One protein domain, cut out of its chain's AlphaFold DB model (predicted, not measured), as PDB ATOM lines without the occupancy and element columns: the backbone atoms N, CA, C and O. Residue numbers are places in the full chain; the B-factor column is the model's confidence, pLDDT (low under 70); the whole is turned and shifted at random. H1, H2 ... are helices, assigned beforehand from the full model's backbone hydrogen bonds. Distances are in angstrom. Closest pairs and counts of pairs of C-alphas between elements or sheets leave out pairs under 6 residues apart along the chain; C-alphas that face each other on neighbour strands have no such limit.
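Overview. This is residues 211 to 328 of the 544 residues of the protein "Gamma-interferon-inducible lysosomal thiol reductase" of Armadillidium vulgare (UniProt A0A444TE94). Two lobes of unequal size are joined by a long unnamed link: in the larger, H2 runs through the middle with H3, H4, H5 and H6 packed round it and H1 at a corner, and the small lobe at the far end is the pair H7 and H8. H6 crosses H2 and runs on toward the small lobe. The printed part has 118 residues with eight named helices, H1 to H8 in order along it, and no named strand; the class is all helix. The whole is compact, with a radius of gyration of the C-alphas of 15.5 A, and spans 41 by 31 by 24 A.

Along the chain. Find C-alpha 211 at (-11.254, 29.220, -31.045), where H1, residues 211 to 217, begins. H2 is residues 219 to 233, 21.4 A long from C-alpha 219 at (-14.688, 41.141, -24.080). Next come H3, residues 236 to 247, 16.5 A, H4, residues 254 to 263, 14.4 A, and H5, residues 268 to 276, 12.0 A. H6, residues 278 to 292, runs 20.9 A. Beyond the link look for H7, residues 312 to 318, and H8, residues 322 to 328, which ends at C-alpha 328, (-50.790, 28.001, -13.069).

Arrangement. Begin at the hub, H2. H1 and H2 only just touch, with 3 pairs of C-alphas within 8 A, and only at the corner; the closest are Arg 216 and Ser 222, 4.9 A. H2 and H3 form a helical hairpin, at a shallow tilt of 16 degrees, opposite ways; H2 touches H3 with residues 227 to 231 alone, closest C-alphas Thr 231 and Gln 239, 5.9 A. H5 touches H2 at a steep tilt of 60 degrees, closest C-alphas Cys 229 and Val 271, 5.7 A. H6 is about perpendicular to H2, at 86 degrees, and touches it at the C-alphas of Leu 225 and Ser 280, 5.2 A. H4 touches H3, closest C-alphas Cys 245 and Cys 260, 5.8 A. H7 touches H8, closest C-alphas Thr 318 and Thr 325, 6.0 A; both are apart from H1 to H6. In H2 to H8 every O i to N i+4 pair is within hydrogen-bond range; in H1, 2 of 3 are.

Size, cuts and confidence. The C-alphas farthest apart, Glu 213 and Lys 328, are 45.5 A from each other. The printed part has no cut. The link from H6 to H7, residues 293 to 311, is long. The mean pLDDT of the printed part is 70.7, and 58 residues are under 70, among them residues 283 to 328.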
ATOM      1  N   PHE A 211     -10.015  28.636 -31.561       48.41
ATOM      2  CA  PHE A 211     -11.254  29.220 -31.045       48.41
ATOM      3  C   PHE A 211     -11.157  29.545 -29.550       48.41
ATOM      4  O   PHE A 211     -11.578  30.626 -29.132       48.41
ATOM      5  N   GLU A 212     -10.554  28.648 -28.756       52.59
ATOM      6  CA  GLU A 212     -10.436  28.839 -27.307       52.59
ATOM      7  C   GLU A 212      -9.650  30.108 -26.960       52.59
ATOM      8  O   GLU A 212     -10.072  30.897 -26.114       52.59
ATOM      9  N   GLU A 213      -8.519  30.337 -27.630       59.03
ATOM     10  CA  GLU A 213      -7.712  31.536 -27.413       59.03
ATOM     11  C   GLU A 213      -8.385  32.820 -27.903       59.03
ATOM     12  O   GLU A 213      -8.170  33.878 -27.312       59.03
ATOM     13  N   SER A 214      -9.173  32.739 -28.976       61.47
ATOM     14  CA  SER A 214      -9.865  33.889 -29.563       61.47
ATOM     15  C   SER A 214     -10.986  34.390 -28.646       61.47
ATOM     16  O   SER A 214     -10.970  35.546 -28.223       61.47
ATOM     17  N   CYS A 215     -11.891  33.500 -28.215       63.53
ATOM     18  CA  CYS A 215     -13.005  33.852 -27.323       63.53
ATOM     19  C   CYS A 215     -12.534  34.436 -25.975       63.53
ATOM     20  O   CYS A 215     -13.185  35.300 -25.395       63.53
ATOM     21  N   ARG A 216     -11.364  34.014 -25.478       75.56
ATOM     22  CA  ARG A 216     -10.766  34.539 -24.236       75.56
ATOM     23  C   ARG A 216     -10.234  35.967 -24.348       75.56
ATOM     24  O   ARG A 216     -10.074  36.613 -23.313       75.56
ATOM     25  N   LYS A 217      -9.907  36.418 -25.563       72.06
ATOM     26  CA  LYS A 217      -9.376  37.758 -25.861       72.06
ATOM     27  C   LYS A 217     -10.499  38.755 -26.195       72.06
ATOM     28  O   LYS A 217     -10.283  39.955 -26.068       72.06
ATOM     29  N   ASP A 218     -11.683  38.270 -26.569       76.12
ATOM     30  CA  ASP A 218     -12.884  39.074 -26.819       76.12
ATOM     31  C   ASP A 218     -13.638  39.421 -25.515       76.12
ATOM     32  O   ASP A 218     -13.841  38.562 -24.653       76.12
ATOM     33  N   GLU A 219     -14.062  40.680 -25.337       67.56
ATOM     34  CA  GLU A 219     -14.688  41.141 -24.080       67.56
ATOM     35  C   GLU A 219     -16.098  40.556 -23.864       67.56
ATOM     36  O   GLU A 219     -16.502  40.319 -22.726       67.56
ATOM     37  N   ILE A 220     -16.844  40.287 -24.940       67.44
ATOM     38  CA  ILE A 220     -18.205  39.742 -24.868       67.44
ATOM     39  C   ILE A 220     -18.125  38.236 -24.600       67.44
ATOM     40  O   ILE A 220     -18.676  37.744 -23.615       67.44
ATOM     41  N   CYS A 221     -17.357  37.517 -25.419       66.88
ATOM     42  CA  CYS A 221     -17.201  36.068 -25.328       66.88
ATOM     43  C   CYS A 221     -16.546  35.653 -23.998       66.88
ATOM     44  O   CYS A 221     -16.999  34.708 -23.349       66.88
ATOM     45  N   SER A 222     -15.546  36.400 -23.508       78.06
ATOM     46  CA  SER A 222     -14.950  36.133 -22.192       78.06
ATOM     47  C   SER A 222     -15.927  36.354 -21.029       78.06
ATOM     48  O   SER A 222     -15.893  35.584 -20.067       78.06
ATOM     49  N   SER A 223     -16.841  37.326 -21.122       77.88
ATOM     50  CA  SER A 223     -17.913  37.518 -20.137       77.88
ATOM     51  C   SER A 223     -18.928  36.378 -20.152       77.88
ATOM     52  O   SER A 223     -19.300  35.883 -19.086       77.88
ATOM     53  N   ASP A 224     -19.314  35.885 -21.329       78.00
ATOM     54  CA  ASP A 224     -20.224  34.741 -21.458       78.00
ATOM     55  C   ASP A 224     -19.608  33.436 -20.916       78.00
ATOM     56  O   ASP A 224     -20.302  32.632 -20.281       78.00
ATOM     57  N   LEU A 225     -18.291  33.241 -21.074       80.81
ATOM     58  CA  LEU A 225     -17.544  32.151 -20.426       80.81
ATOM     59  C   LEU A 225     -17.564  32.275 -18.892       80.81
ATOM     60  O   LEU A 225     -17.771  31.284 -18.190       80.81
ATOM     61  N   ILE A 226     -17.366  33.485 -18.358       86.50
ATOM     62  CA  ILE A 226     -17.408  33.761 -16.913       86.50
ATOM     63  C   ILE A 226     -18.814  33.524 -16.352       86.50
ATOM     64  O   ILE A 226     -18.959  32.850 -15.331       86.50
ATOM     65  N   LEU A 227     -19.854  34.024 -17.022       83.50
ATOM     66  CA  LEU A 227     -21.244  33.838 -16.613       83.50
ATOM     67  C   LEU A 227     -21.643  32.355 -16.676       83.50
ATOM     68  O   LEU A 227     -22.279  31.842 -15.754       83.50
ATOM     69  N   SER A 228     -21.175  31.626 -17.693       83.62
ATOM     70  CA  SER A 228     -21.339  30.169 -17.788       83.62
ATOM     71  C   SER A 228     -20.695  29.438 -16.601       83.62
ATOM     72  O   SER A 228     -21.315  28.544 -16.028       83.62
ATOM     73  N   CYS A 229     -19.519  29.869 -16.135       88.44
ATOM     74  CA  CYS A 229     -18.931  29.365 -14.891       88.44
ATOM     75  C   CYS A 229     -19.753  29.733 -13.643       88.44
ATOM     76  O   CYS A 229     -19.968  28.883 -12.778       88.44
ATOM     77  N   VAL A 230     -20.266  30.963 -13.540       90.12
ATOM     78  CA  VAL A 230     -21.089  31.378 -12.388       90.12
ATOM     79  C   VAL A 230     -22.387  30.563 -12.306       90.12
ATOM     80  O   VAL A 230     -22.725  30.066 -11.232       90.12
ATOM     81  N   THR A 231     -23.058  30.319 -13.438       83.69
ATOM     82  CA  THR A 231     -24.264  29.465 -13.499       83.69
ATOM     83  C   THR A 231     -24.016  27.991 -13.162       83.69
ATOM     84  O   THR A 231     -24.956  27.274 -12.821       83.69
ATOM     85  N   LYS A 232     -22.760  27.528 -13.220       91.25
ATOM     86  CA  LYS A 232     -22.369  26.160 -12.858       91.25
ATOM     87  C   LYS A 232     -22.047  25.994 -11.368       91.25
ATOM     88  O   LYS A 232     -22.312  24.921 -10.824       91.25
ATOM     89  N   TYR A 233     -21.450  27.005 -10.734       92.38
ATOM     90  CA  TYR A 233     -20.826  26.872  -9.409       92.38
ATOM     91  C   TYR A 233     -21.548  27.576  -8.252       92.38
ATOM     92  O   TYR A 233     -21.249  27.264  -7.101       92.38
ATOM     93  N   PHE A 234     -22.494  28.480  -8.522       91.81
ATOM     94  CA  PHE A 234     -23.238  29.216  -7.488       91.81
ATOM     95  C   PHE A 234     -24.747  28.984  -7.600       91.81
ATOM     96  O   PHE A 234     -25.236  28.524  -8.632       91.81
ATOM     97  N   VAL A 235     -25.496  29.289  -6.538       85.06
ATOM     98  CA  VAL A 235     -26.960  29.136  -6.506       85.06
ATOM     99  C   VAL A 235     -27.667  30.250  -7.284       85.06
ATOM    100  O   VAL A 235     -27.102  31.318  -7.507       85.06
ATOM    101  N   ILE A 236     -28.920  30.017  -7.687       73.62
ATOM    102  CA  ILE A 236     -29.685  30.923  -8.567       73.62
ATOM    103  C   ILE A 236     -29.760  32.374  -8.059       73.62
ATOM    104  O   ILE A 236     -29.712  33.306  -8.857       73.62
ATOM    105  N   GLU A 237     -29.815  32.586  -6.743       81.62
ATOM    106  CA  GLU A 237     -29.833  33.925  -6.147       81.62
ATOM    107  C   GLU A 237     -28.524  34.692  -6.414       81.62
ATOM    108  O   GLU A 237     -28.548  35.848  -6.841       81.62
ATOM    109  N   ASP A 238     -27.379  34.031  -6.239       87.06
ATOM    110  CA  ASP A 238     -26.057  34.613  -6.481       87.06
ATOM    111  C   ASP A 238     -25.783  34.808  -7.974       87.06
ATOM    112  O   ASP A 238     -25.194  35.817  -8.365       87.06
ATOM    113  N   GLN A 239     -26.265  33.891  -8.821       86.50
ATOM    114  CA  GLN A 239     -26.214  34.033 -10.280       86.50
ATOM    115  C   GLN A 239     -26.919  35.319 -10.737       86.50
ATOM    116  O   GLN A 239     -26.361  36.087 -11.522       86.50
ATOM    117  N   LEU A 240     -28.126  35.579 -10.216       77.31
ATOM    118  CA  LEU A 240     -28.909  36.769 -10.549       77.31
ATOM    119  C   LEU A 240     -28.240  38.052 -10.038       77.31
ATOM    120  O   LEU A 240     -28.101  39.004 -10.807       77.31
ATOM    121  N   LYS A 241     -27.753  38.067  -8.789       85.12
ATOM    122  CA  LYS A 241     -27.000  39.206  -8.229       85.12
ATOM    123  C   LYS A 241     -25.714  39.493  -9.012       85.12
ATOM    124  O   LYS A 241     -25.356  40.656  -9.205       85.12
ATOM    125  N   PHE A 242     -25.010  38.457  -9.471       86.56
ATOM    126  CA  PHE A 242     -23.783  38.600 -10.258       86.56
ATOM    127  C   PHE A 242     -24.068  39.185 -11.645       86.56
ATOM    128  O   PHE A 242     -23.420  40.159 -12.035       86.56
ATOM    129  N   ALA A 243     -25.080  38.665 -12.344       82.50
ATOM    130  CA  ALA A 243     -25.524  39.203 -13.629       82.50
ATOM    131  C   ALA A 243     -26.001  40.664 -13.504       82.50
ATOM    132  O   ALA A 243     -25.611  41.515 -14.301       82.50
ATOM    133  N   GLU A 244     -26.777  40.991 -12.464       82.62
ATOM    134  CA  GLU A 244     -27.197  42.367 -12.168       82.62
ATOM    135  C   GLU A 244     -25.991  43.291 -11.916       82.62
ATOM    136  O   GLU A 244     -25.966  44.432 -12.381       82.62
ATOM    137  N   CYS A 245     -24.968  42.803 -11.206       85.25
ATOM    138  CA  CYS A 245     -23.744  43.557 -10.964       85.25
ATOM    139  C   CYS A 245     -22.987  43.866 -12.264       85.25
ATOM    140  O   CYS A 245     -22.620  45.022 -12.473       85.25
ATOM    141  N   GLN A 246     -22.803  42.882 -13.153       80.56
ATOM    142  CA  GLN A 246     -22.163  43.106 -14.457       80.56
ATOM    143  C   GLN A 246     -22.961  44.122 -15.294       80.56
ATOM    144  O   GLN A 246     -22.403  45.127 -15.739       80.56
ATOM    145  N   LEU A 247     -24.282  43.944 -15.415       76.88
ATOM    146  CA  LEU A 247     -25.156  44.833 -16.193       76.88
ATOM    147  C   LEU A 247     -25.114  46.300 -15.729       76.88
ATOM    148  O   LEU A 247     -25.211  47.202 -16.554       76.88
ATOM    149  N   LYS A 248     -24.921  46.567 -14.429       78.94
ATOM    150  CA  LYS A 248     -24.815  47.938 -13.886       78.94
ATOM    151  C   LYS A 248     -23.504  48.657 -14.216       78.94
ATOM    152  O   LYS A 248     -23.404  49.857 -13.978       78.94
ATOM    153  N   THR A 249     -22.489  47.944 -14.697       70.88
ATOM    154  CA  THR A 249     -21.131  48.492 -14.869       70.88
ATOM    155  C   THR A 249     -20.768  48.856 -16.306       70.88
ATOM    156  O   THR A 249     -19.725  49.473 -16.507       70.88
ATOM    157  N   ASN A 250     -21.602  48.499 -17.293       61.62
ATOM    158  CA  ASN A 250     -21.363  48.712 -18.731       61.62
ATOM    159  C   ASN A 250     -19.977  48.239 -19.232       61.62
ATOM    160  O   ASN A 250     -19.486  48.726 -20.247       61.62
ATOM    161  N   SER A 251     -19.342  47.290 -18.537       62.41
ATOM    162  CA  SER A 251     -18.082  46.659 -18.940       62.41
ATOM    163  C   SER A 251     -18.144  45.168 -18.642       62.41
ATOM    164  O   SER A 251     -18.475  44.752 -17.533       62.41
ATOM    165  N   SER A 252     -17.766  44.376 -19.634       64.19
ATOM    166  CA  SER A 252     -17.812  42.916 -19.607       64.19
ATOM    167  C   SER A 252     -16.460  42.307 -19.191       64.19
ATOM    168  O   SER A 252     -16.322  41.095 -19.043       64.19
ATOM    169  N   SER A 253     -15.452  43.150 -18.936       71.50
ATOM    170  CA  SER A 253     -14.081  42.728 -18.649       71.50
ATOM    171  C   SER A 253     -13.928  41.744 -17.474       71.50
ATOM    172  O   SER A 253     -14.654  41.758 -16.471       71.50
ATOM    173  N   LEU A 254     -12.863  40.938 -17.550       79.50
ATOM    174  CA  LEU A 254     -12.418  40.025 -16.489       79.50
ATOM    175  C   LEU A 254     -12.220  40.741 -15.133       79.50
ATOM    176  O   LEU A 254     -12.494  40.168 -14.077       79.50
ATOM    177  N   LEU A 255     -11.777  42.004 -15.152       84.06
ATOM    178  CA  LEU A 255     -11.587  42.826 -13.953       84.06
ATOM    179  C   LEU A 255     -12.927  43.223 -13.319       84.06
ATOM    180  O   LEU A 255     -13.071  43.170 -12.095       84.06
ATOM    181  N   THR A 256     -13.906  43.604 -14.137       84.38
ATOM    182  CA  THR A 256     -15.261  43.951 -13.692       84.38
ATOM    183  C   THR A 256     -15.954  42.740 -13.073       84.38
ATOM    184  O   THR A 256     -16.458  42.805 -11.951       84.38
ATOM    185  N   SER A 257     -15.848  41.592 -13.741       87.00
ATOM    186  CA  SER A 257     -16.336  40.304 -13.251       87.00
ATOM    187  C   SER A 257     -15.730  39.914 -11.894       87.00
ATOM    188  O   SER A 257     -16.455  39.505 -10.985       87.00
ATOM    189  N   LYS A 258     -14.417  40.125 -11.702       92.00
ATOM    190  CA  LYS A 258     -13.751  39.902 -10.408       92.00
ATOM    191  C   LYS A 258     -14.304  40.802  -9.301       92.00
ATOM    192  O   LYS A 258     -14.578  40.312  -8.207       92.00
ATOM    193  N   LYS A 259     -14.515  42.094  -9.585       92.50
ATOM    194  CA  LYS A 259     -15.117  43.042  -8.629       92.50
ATOM    195  C   LYS A 259     -16.535  42.621  -8.232       92.50
ATOM    196  O   LYS A 259     -16.878  42.707  -7.056       92.50
ATOM    197  N   CYS A 260     -17.337  42.130  -9.180       92.00
ATOM    198  CA  CYS A 260     -18.681  41.626  -8.895       92.00
ATOM    199  C   CYS A 260     -18.672  40.371  -8.014       92.00
ATOM    200  O   CYS A 260     -19.427  40.321  -7.046       92.00
ATOM    201  N   ALA A 261     -17.777  39.409  -8.267       93.50
ATOM    202  CA  ALA A 261     -17.618  38.244  -7.394       93.50
ATOM    203  C   ALA A 261     -17.233  38.663  -5.964       93.50
ATOM    204  O   ALA A 261     -17.892  38.270  -5.007       93.50
ATOM    205  N   GLN A 262     -16.228  39.538  -5.825       94.00
ATOM    206  CA  GLN A 262     -15.766  40.042  -4.526       94.00
ATOM    207  C   GLN A 262     -16.864  40.790  -3.755       94.00
ATOM    208  O   GLN A 262     -17.045  40.544  -2.566       94.00
ATOM    209  N   LYS A 263     -17.630  41.664  -4.424       94.00
ATOM    210  CA  LYS A 263     -18.735  42.422  -3.810       94.00
ATOM    211  C   LYS A 263     -19.861  41.523  -3.283       94.00
ATOM    212  O   LYS A 263     -20.564  41.915  -2.357       94.00
ATOM    213  N   LEU A 264     -20.032  40.345  -3.879       94.31
ATOM    214  CA  LEU A 264     -21.062  39.367  -3.530       94.31
ATOM    215  C   LEU A 264     -20.544  38.233  -2.627       94.31
ATOM    216  O   LEU A 264     -21.302  37.327  -2.307       94.31
ATOM    217  N   GLY A 265     -19.269  38.258  -2.222       95.31
ATOM    218  CA  GLY A 265     -18.658  37.191  -1.419       95.31
ATOM    219  C   GLY A 265     -18.419  35.876  -2.178       95.31
ATOM    220  O   GLY A 265     -18.114  34.859  -1.559       95.31
ATOM    221  N   LEU A 266     -18.532  35.876  -3.510       94.00
ATOM    222  CA  LEU A 266     -18.364  34.683  -4.339       94.00
ATOM    223  C   LEU A 266     -16.877  34.372  -4.547       94.00
ATOM    224  O   LEU A 266     -16.069  35.265  -4.821       94.00
ATOM    225  N   SER A 267     -16.508  33.089  -4.473       95.50
ATOM    226  CA  SER A 267     -15.119  32.658  -4.671       95.50
ATOM    227  C   SER A 267     -14.670  32.878  -6.119       95.50
ATOM    228  O   SER A 267     -14.985  32.100  -7.024       95.50
ATOM    229  N   TRP A 268     -13.889  33.939  -6.336       94.62
ATOM    230  CA  TRP A 268     -13.321  34.242  -7.648       94.62
ATOM    231  C   TRP A 268     -12.386  33.140  -8.157       94.62
ATOM    232  O   TRP A 268     -12.310  32.928  -9.362       94.62
ATOM    233  N   ASP A 269     -11.703  32.409  -7.276       94.81
ATOM    234  CA  ASP A 269     -10.763  31.363  -7.696       94.81
ATOM    235  C   ASP A 269     -11.481  30.177  -8.353       94.81
ATOM    236  O   ASP A 269     -10.978  29.623  -9.332       94.81
ATOM    237  N   VAL A 270     -12.700  29.851  -7.904       93.94
ATOM    238  CA  VAL A 270     -13.574  28.862  -8.560       93.94
ATOM    239  C   VAL A 270     -13.962  29.338  -9.964       93.94
ATOM    240  O   VAL A 270     -13.767  28.607 -10.939       93.94
ATOM    241  N   VAL A 271     -14.424  30.588 -10.091       91.62
ATOM    242  CA  VAL A 271     -14.781  31.203 -11.386       91.62
ATOM    243  C   VAL A 271     -13.573  31.256 -12.323       91.62
ATOM    244  O   VAL A 271     -13.675  30.874 -13.484       91.62
ATOM    245  N   SER A 272     -12.411  31.683 -11.825       91.50
ATOM    246  CA  SER A 272     -11.190  31.857 -12.613       91.50
ATOM    247  C   SER A 272     -10.590  30.524 -13.066       91.50
ATOM    248  O   SER A 272     -10.099  30.430 -14.193       91.50
ATOM    249  N   LYS A 273     -10.671  29.480 -12.229       93.81
ATOM    250  CA  LYS A 273     -10.259  28.115 -12.582       93.81
ATOM    251  C   LYS A 273     -11.168  27.516 -13.657       93.81
ATOM    252  O   LYS A 273     -10.651  27.011 -14.650       93.81
ATOM    253  N   CYS A 274     -12.489  27.630 -13.496       91.44
ATOM    254  CA  CYS A 274     -13.448  27.216 -14.522       91.44
ATOM    255  C   CYS A 274     -13.209  27.976 -15.832       91.44
ATOM    256  O   CYS A 274     -13.017  27.341 -16.870       91.44
ATOM    257  N   PHE A 275     -13.105  29.314 -15.765       88.50
ATOM    258  CA  PHE A 275     -12.835  30.179 -16.912       88.50
ATOM    259  C   PHE A 275     -11.610  29.682 -17.670       88.50
ATOM    260  O   PHE A 275     -11.747  29.303 -18.823       88.50
ATOM    261  N   ARG A 276     -10.434  29.594 -17.035       86.00
ATOM    262  CA  ARG A 276      -9.169  29.195 -17.690       86.00
ATOM    263  C   ARG A 276      -9.155  27.776 -18.272       86.00
ATOM    264  O   ARG A 276      -8.254  27.466 -19.039       86.00
ATOM    265  N   SER A 277     -10.116  26.927 -17.921       83.19
ATOM    266  CA  SER A 277     -10.234  25.564 -18.445       83.19
ATOM    267  C   SER A 277     -11.166  25.477 -19.662       83.19
ATOM    268  O   SER A 277     -11.944  26.397 -19.934       83.19
ATOM    269  N   THR A 278     -11.141  24.330 -20.346       75.69
ATOM    270  CA  THR A 278     -12.090  23.979 -21.420       75.69
ATOM    271  C   THR A 278     -13.523  23.754 -20.909       75.69
ATOM    272  O   THR A 278     -14.456  23.664 -21.704       75.69
ATOM    273  N   GLU A 279     -13.741  23.697 -19.585       82.06
ATOM    274  CA  GLU A 279     -15.081  23.579 -18.995       82.06
ATOM    275  C   GLU A 279     -15.945  24.802 -19.318       82.06
ATOM    276  O   GLU A 279     -17.101  24.640 -19.697       82.06
ATOM    277  N   SER A 280     -15.385  26.013 -19.239       74.75
ATOM    278  CA  SER A 280     -16.115  27.250 -19.551       74.75
ATOM    279  C   SER A 280     -16.688  27.257 -20.971       74.75
ATOM    280  O   SER A 280     -17.842  27.636 -21.166       74.75
ATOM    281  N   ILE A 281     -15.917  26.764 -21.944       66.25
ATOM    282  CA  ILE A 281     -16.315  26.664 -23.352       66.25
ATOM    283  C   ILE A 281     -17.403  25.601 -23.507       66.25
ATOM    284  O   ILE A 281     -18.461  25.903 -24.045       66.25
ATOM    285  N   LYS A 282     -17.232  24.411 -22.917       71.75
ATOM    286  CA  LYS A 282     -18.258  23.349 -22.921       71.75
ATOM    287  C   LYS A 282     -19.569  23.772 -22.247       71.75
ATOM    288  O   LYS A 282     -20.646  23.320 -22.638       71.75
ATOM    289  N   LEU A 283     -19.506  24.628 -21.224       68.00
ATOM    290  CA  LEU A 283     -20.686  25.220 -20.585       68.00
ATOM    291  C   LEU A 283     -21.358  26.250 -21.504       68.00
ATOM    292  O   LEU A 283     -22.579  26.204 -21.659       68.00
ATOM    293  N   LEU A 284     -20.580  27.118 -22.157       62.38
ATOM    294  CA  LEU A 284     -21.089  28.096 -23.121       62.38
ATOM    295  C   LEU A 284     -21.710  27.415 -24.350       62.38
ATOM    296  O   LEU A 284     -22.823  27.758 -24.736       62.38
ATOM    297  N   GLU A 285     -21.069  26.385 -24.905       54.78
ATOM    298  CA  GLU A 285     -21.611  25.541 -25.976       54.78
ATOM    299  C   GLU A 285     -22.911  24.854 -25.552       54.78
ATOM    300  O   GLU A 285     -23.897  24.887 -26.285       54.78
ATOM    301  N   ARG A 286     -22.970  24.281 -24.342       62.41
ATOM    302  CA  ARG A 286     -24.209  23.697 -23.804       62.41
ATOM    303  C   ARG A 286     -25.323  24.743 -23.687       62.41
ATOM    304  O   ARG A 286     -26.473  24.428 -23.987       62.41
ATOM    305  N   ASN A 287     -25.003  25.970 -23.281       58.41
ATOM    306  CA  ASN A 287     -25.963  27.072 -23.184       58.41
ATOM    307  C   ASN A 287     -26.400  27.579 -24.571       58.41
ATOM    308  O   ASN A 287     -27.589  27.823 -24.785       58.41
ATOM    309  N   PHE A 288     -25.487  27.647 -25.542       53.72
ATOM    310  CA  PHE A 288     -25.778  27.930 -26.950       53.72
ATOM    311  C   PHE A 288     -26.686  26.858 -27.568       53.72
ATOM    312  O   PHE A 288     -27.682  27.180 -28.212       53.72
ATOM    313  N   MET A 289     -26.417  25.575 -27.315       52.97
ATOM    314  CA  MET A 289     -27.280  24.480 -27.763       52.97
ATOM    315  C   MET A 289     -28.668  24.596 -27.124       52.97
ATOM    316  O   MET A 289     -29.661  24.667 -27.844       52.97
ATOM    317  N   LYS A 290     -28.761  24.747 -25.795       56.38
ATOM    318  CA  LYS A 290     -30.047  24.956 -25.107       56.38
ATOM    319  C   LYS A 290     -30.848  26.129 -25.678       56.38
ATOM    320  O   LYS A 290     -32.051  25.996 -25.852       56.38
ATOM    321  N   THR A 291     -30.203  27.256 -25.984       49.81
ATOM    322  CA  THR A 291     -30.874  28.475 -26.473       49.81
ATOM    323  C   THR A 291     -31.268  28.411 -27.951       49.81
ATOM    324  O   THR A 291     -32.366  28.843 -28.303       49.81
ATOM    325  N   THR A 292     -30.432  27.832 -28.815       49.09
ATOM    326  CA  THR A 292     -30.723  27.657 -30.255       49.09
ATOM    327  C   THR A 292     -31.819  26.632 -30.544       49.09
ATOM    328  O   THR A 292     -32.474  26.720 -31.583       49.09
ATOM    329  N   HIS A 293     -32.050  25.688 -29.628       51.25
ATOM    330  CA  HIS A 293     -33.071  24.647 -29.770       51.25
ATOM    331  C   HIS A 293     -34.454  25.066 -29.230       51.25
ATOM    332  O   HIS A 293     -35.422  24.324 -29.394       51.25
ATOM    333  N   LEU A 294     -34.593  26.266 -28.645       46.19
ATOM    334  CA  LEU A 294     -35.885  26.770 -28.165       46.19
ATOM    335  C   LEU A 294     -36.844  27.084 -29.320       46.19
ATOM    336  O   LEU A 294     -36.478  27.725 -30.310       46.19
ATOM    337  N   ARG A 295     -38.103  26.656 -29.173       47.59
ATOM    338  CA  ARG A 295     -39.181  26.880 -30.147       47.59
ATOM    339  C   ARG A 295     -40.416  27.500 -29.469       47.59
ATOM    340  O   ARG A 295     -41.050  26.821 -28.665       47.59
ATOM    341  N   PRO A 296     -40.823  28.736 -29.828       45.69
ATOM    342  CA  PRO A 296     -40.150  29.649 -30.757       45.69
ATOM    343  C   PRO A 296     -38.755  30.079 -30.273       45.69
ATOM    344  O   PRO A 296     -38.443  30.008 -29.090       45.69
ATOM    345  N   THR A 297     -37.915  30.547 -31.193       44.31
ATOM    346  CA  THR A 297     -36.665  31.221 -30.832       44.31
ATOM    347  C   THR A 297     -36.987  32.525 -30.098       44.31
ATOM    348  O   THR A 297     -37.935  33.239 -30.447       44.31
ATOM    349  N   PHE A 298     -36.217  32.854 -29.062       48.50
ATOM    350  CA  PHE A 298     -36.331  34.157 -28.410       48.50
ATOM    351  C   PHE A 298     -35.552  35.209 -29.203       48.50
ATOM    352  O   PHE A 298     -34.500  34.936 -29.770       48.50
ATOM    353  N   HIS A 299     -36.085  36.430 -29.232       51.47
ATOM    354  CA  HIS A 299     -35.500  37.564 -29.960       51.47
ATOM    355  C   HIS A 299     -35.107  38.718 -29.023       51.47
ATOM    356  O   HIS A 299     -34.856  39.830 -29.471       51.47
ATOM    357  N   SER A 300     -35.115  38.475 -27.709       48.69
ATOM    358  CA  SER A 300     -34.777  39.467 -26.687       48.69
ATOM    359  C   SER A 300     -34.325  38.786 -25.400       48.69
ATOM    360  O   SER A 300     -34.970  37.831 -24.954       48.69
ATOM    361  N   VAL A 301     -33.299  39.332 -24.759       51.66
ATOM    362  CA  VAL A 301     -32.971  39.047 -23.356       51.66
ATOM    363  C   VAL A 301     -33.583  40.132 -22.449       51.66
ATOM    364  O   VAL A 301     -33.742  41.266 -22.905       51.66
ATOM    365  N   PRO A 302     -33.963  39.824 -21.195       51.69
ATOM    366  CA  PRO A 302     -34.072  38.489 -20.613       51.69
ATOM    367  C   PRO A 302     -35.284  37.710 -21.158       51.69
ATOM    368  O   PRO A 302     -36.313  38.283 -21.543       51.69
ATOM    369  N   THR A 303     -35.150  36.384 -21.147       59.12
ATOM    370  CA  THR A 303     -36.178  35.403 -21.519       59.12
ATOM    371  C   THR A 303     -36.319  34.376 -20.395       59.12
ATOM    372  O   THR A 303     -35.323  33.945 -19.824       59.12
ATOM    373  N   ILE A 304     -37.560  34.003 -20.076       57.62
ATOM    374  CA  ILE A 304     -37.924  33.043 -19.023       57.62
ATOM    375  C   ILE A 304     -38.643  31.865 -19.687       57.62
ATOM    376  O   ILE A 304     -39.428  32.066 -20.618       57.62
ATOM    377  N   LEU A 305     -38.356  30.651 -19.216       56.31
ATOM    378  CA  LEU A 305     -38.954  29.400 -19.676       56.31
ATOM    379  C   LEU A 305     -39.716  28.751 -18.516       56.31
ATOM    380  O   LEU A 305     -39.260  28.809 -17.375       56.31
ATOM    381  N   PHE A 306     -40.824  28.079 -18.817       54.03
ATOM    382  CA  PHE A 306     -41.572  27.263 -17.857       54.03
ATOM    383  C   PHE A 306     -41.593  25.821 -18.357       54.03
ATOM    384  O   PHE A 306     -41.992  25.581 -19.496       54.03
ATOM    385  N   ASN A 307     -41.144  24.875 -17.527       52.94
ATOM    386  CA  ASN A 307     -40.983  23.457 -17.883       52.94
ATOM    387  C   ASN A 307     -40.227  23.281 -19.219       52.94
ATOM    388  O   ASN A 307     -40.725  22.659 -20.153       52.94
ATOM    389  N   GLU A 308     -39.060  23.931 -19.316       50.78
ATOM    390  CA  GLU A 308     -38.184  24.000 -20.504       50.78
ATOM    391  C   GLU A 308     -38.823  24.590 -21.780       50.78
ATOM    392  O   GLU A 308     -38.196  24.622 -22.838       50.78
ATOM    393  N   TYR A 309     -40.034  25.148 -21.685       52.66
ATOM    394  CA  TYR A 309     -40.766  25.706 -22.817       52.66
ATOM    395  C   TYR A 309     -40.768  27.241 -22.812       52.66
ATOM    396  O   TYR A 309     -41.015  27.885 -21.789       52.66
ATOM    397  N   TYR A 310     -40.542  27.839 -23.982       52.94
ATOM    398  CA  TYR A 310     -40.666  29.280 -24.208       52.94
ATOM    399  C   TYR A 310     -42.021  29.606 -24.849       52.94
ATOM    400  O   TYR A 310     -42.401  29.018 -25.859       52.94
ATOM    401  N   ASP A 311     -42.741  30.586 -24.305       59.97
ATOM    402  CA  ASP A 311     -43.945  31.146 -24.925       59.97
ATOM    403  C   ASP A 311     -43.899  32.677 -24.824       59.97
ATOM    404  O   ASP A 311     -43.766  33.247 -23.742       59.97
ATOM    405  N   LYS A 312     -44.010  33.363 -25.968       59.31
ATOM    406  CA  LYS A 312     -43.912  34.830 -26.049       59.31
ATOM    407  C   LYS A 312     -45.063  35.545 -25.325       59.31
ATOM    408  O   LYS A 312     -44.866  36.652 -24.833       59.31
ATOM    409  N   GLN A 313     -46.258  34.955 -25.264       62.06
ATOM    410  CA  GLN A 313     -47.403  35.524 -24.548       62.06
ATOM    411  C   GLN A 313     -47.303  35.279 -23.043       62.06
ATOM    412  O   GLN A 313     -47.594  36.190 -22.272       62.06
ATOM    413  N   GLU A 314     -46.876  34.091 -22.610       57.19
ATOM    414  CA  GLU A 314     -46.612  33.846 -21.188       57.19
ATOM    415  C   GLU A 314     -45.399  34.660 -20.706       57.19
ATOM    416  O   GLU A 314     -45.475  35.213 -19.618       57.19
ATOM    417  N   LEU A 315     -44.353  34.899 -21.515       58.00
ATOM    418  CA  LEU A 315     -43.274  35.843 -21.167       58.00
ATOM    419  C   LEU A 315     -43.805  37.274 -20.957       58.00
ATOM    420  O   LEU A 315     -43.409  37.945 -20.004       58.00
ATOM    421  N   LEU A 316     -44.719  37.748 -21.813       60.88
ATOM    422  CA  LEU A 316     -45.355  39.060 -21.642       60.88
ATOM    423  C   LEU A 316     -46.200  39.131 -20.359       60.88
ATOM    424  O   LEU A 316     -46.143  40.140 -19.665       60.88
ATOM    425  N   LYS A 317     -46.924  38.063 -20.001       58.62
ATOM    426  CA  LYS A 317     -47.651  37.976 -18.718       58.62
ATOM    427  C   LYS A 317     -46.710  37.868 -17.524       58.62
ATOM    428  O   LYS A 317     -46.951  38.507 -16.513       58.62
ATOM    429  N   THR A 318     -45.610  37.136 -17.658       55.75
ATOM    430  CA  THR A 318     -44.583  36.954 -16.621       55.75
ATOM    431  C   THR A 318     -43.936  38.286 -16.243       55.75
ATOM    432  O   THR A 318     -43.691  38.533 -15.067       55.75
ATOM    433  N   ARG A 319     -43.730  39.176 -17.225       60.81
ATOM    434  CA  ARG A 319     -43.271  40.561 -17.005       60.81
ATOM    435  C   ARG A 319     -44.283  41.436 -16.246       60.81
ATOM    436  O   ARG A 319     -43.881  42.460 -15.710       60.81
ATOM    437  N   LEU A 320     -45.564  41.052 -16.204       63.16
ATOM    438  CA  LEU A 320     -46.625  41.745 -15.461       63.16
ATOM    439  C   LEU A 320     -46.900  41.087 -14.095       63.16
ATOM    440  O   LEU A 320     -47.111  41.786 -13.111       63.16
ATOM    441  N   ASN A 321     -46.907  39.752 -14.030       55.03
ATOM    442  CA  ASN A 321     -47.106  38.966 -12.815       55.03
ATOM    443  C   ASN A 321     -46.437  37.577 -12.932       55.03
ATOM    444  O   ASN A 321     -47.009  36.613 -13.456       55.03
ATOM    445  N   PHE A 322     -45.208  37.475 -12.421       50.19
ATOM    446  CA  PHE A 322     -44.438  36.227 -12.382       50.19
ATOM    447  C   PHE A 322     -45.133  35.149 -11.532       50.19
ATOM    448  O   PHE A 322     -45.326  34.026 -11.995       50.19
ATOM    449  N   GLN A 323     -45.581  35.503 -10.321       48.94
ATOM    450  CA  GLN A 323     -46.160  34.567  -9.349       48.94
ATOM    451  C   GLN A 323     -47.420  33.868  -9.883       48.94
ATOM    452  O   GLN A 323     -47.530  32.647  -9.805       48.94
ATOM    453  N   GLN A 324     -48.346  34.618 -10.487       50.75
ATOM    454  CA  GLN A 324     -49.560  34.055 -11.087       50.75
ATOM    455  C   GLN A 324     -49.240  33.082 -12.232       50.75
ATOM    456  O   GLN A 324     -49.932  32.075 -12.406       50.75
ATOM    457  N   THR A 325     -48.192  33.375 -13.007       48.84
ATOM    458  CA  THR A 325     -47.767  32.535 -14.133       48.84
ATOM    459  C   THR A 325     -47.174  31.211 -13.638       48.84
ATOM    460  O   THR A 325     -47.533  30.161 -14.169       48.84
ATOM    461  N   VAL A 326     -46.372  31.241 -12.563       48.03
ATOM    462  CA  VAL A 326     -45.833  30.044 -11.887       48.03
ATOM    463  C   VAL A 326     -46.949  29.174 -11.301       48.03
ATOM    464  O   VAL A 326     -47.010  27.987 -11.598       48.03
ATOM    465  N   CYS A 327     -47.873  29.724 -10.504       49.09
ATOM    466  CA  CYS A 327     -48.892  28.904  -9.825       49.09
ATOM    467  C   CYS A 327     -49.784  28.111 -10.801       49.09
ATOM    468  O   CYS A 327     -50.253  27.019 -10.484       49.09
ATOM    469  N   LYS A 328     -49.994  28.636 -12.013       51.75
ATOM    470  CA  LYS A 328     -50.790  28.001 -13.069       51.75
ATOM    471  C   LYS A 328     -50.132  26.748 -13.672       51.75
ATOM    472  O   LYS A 328     -50.850  25.934 -14.248       51.75
TER     473      LYS A 328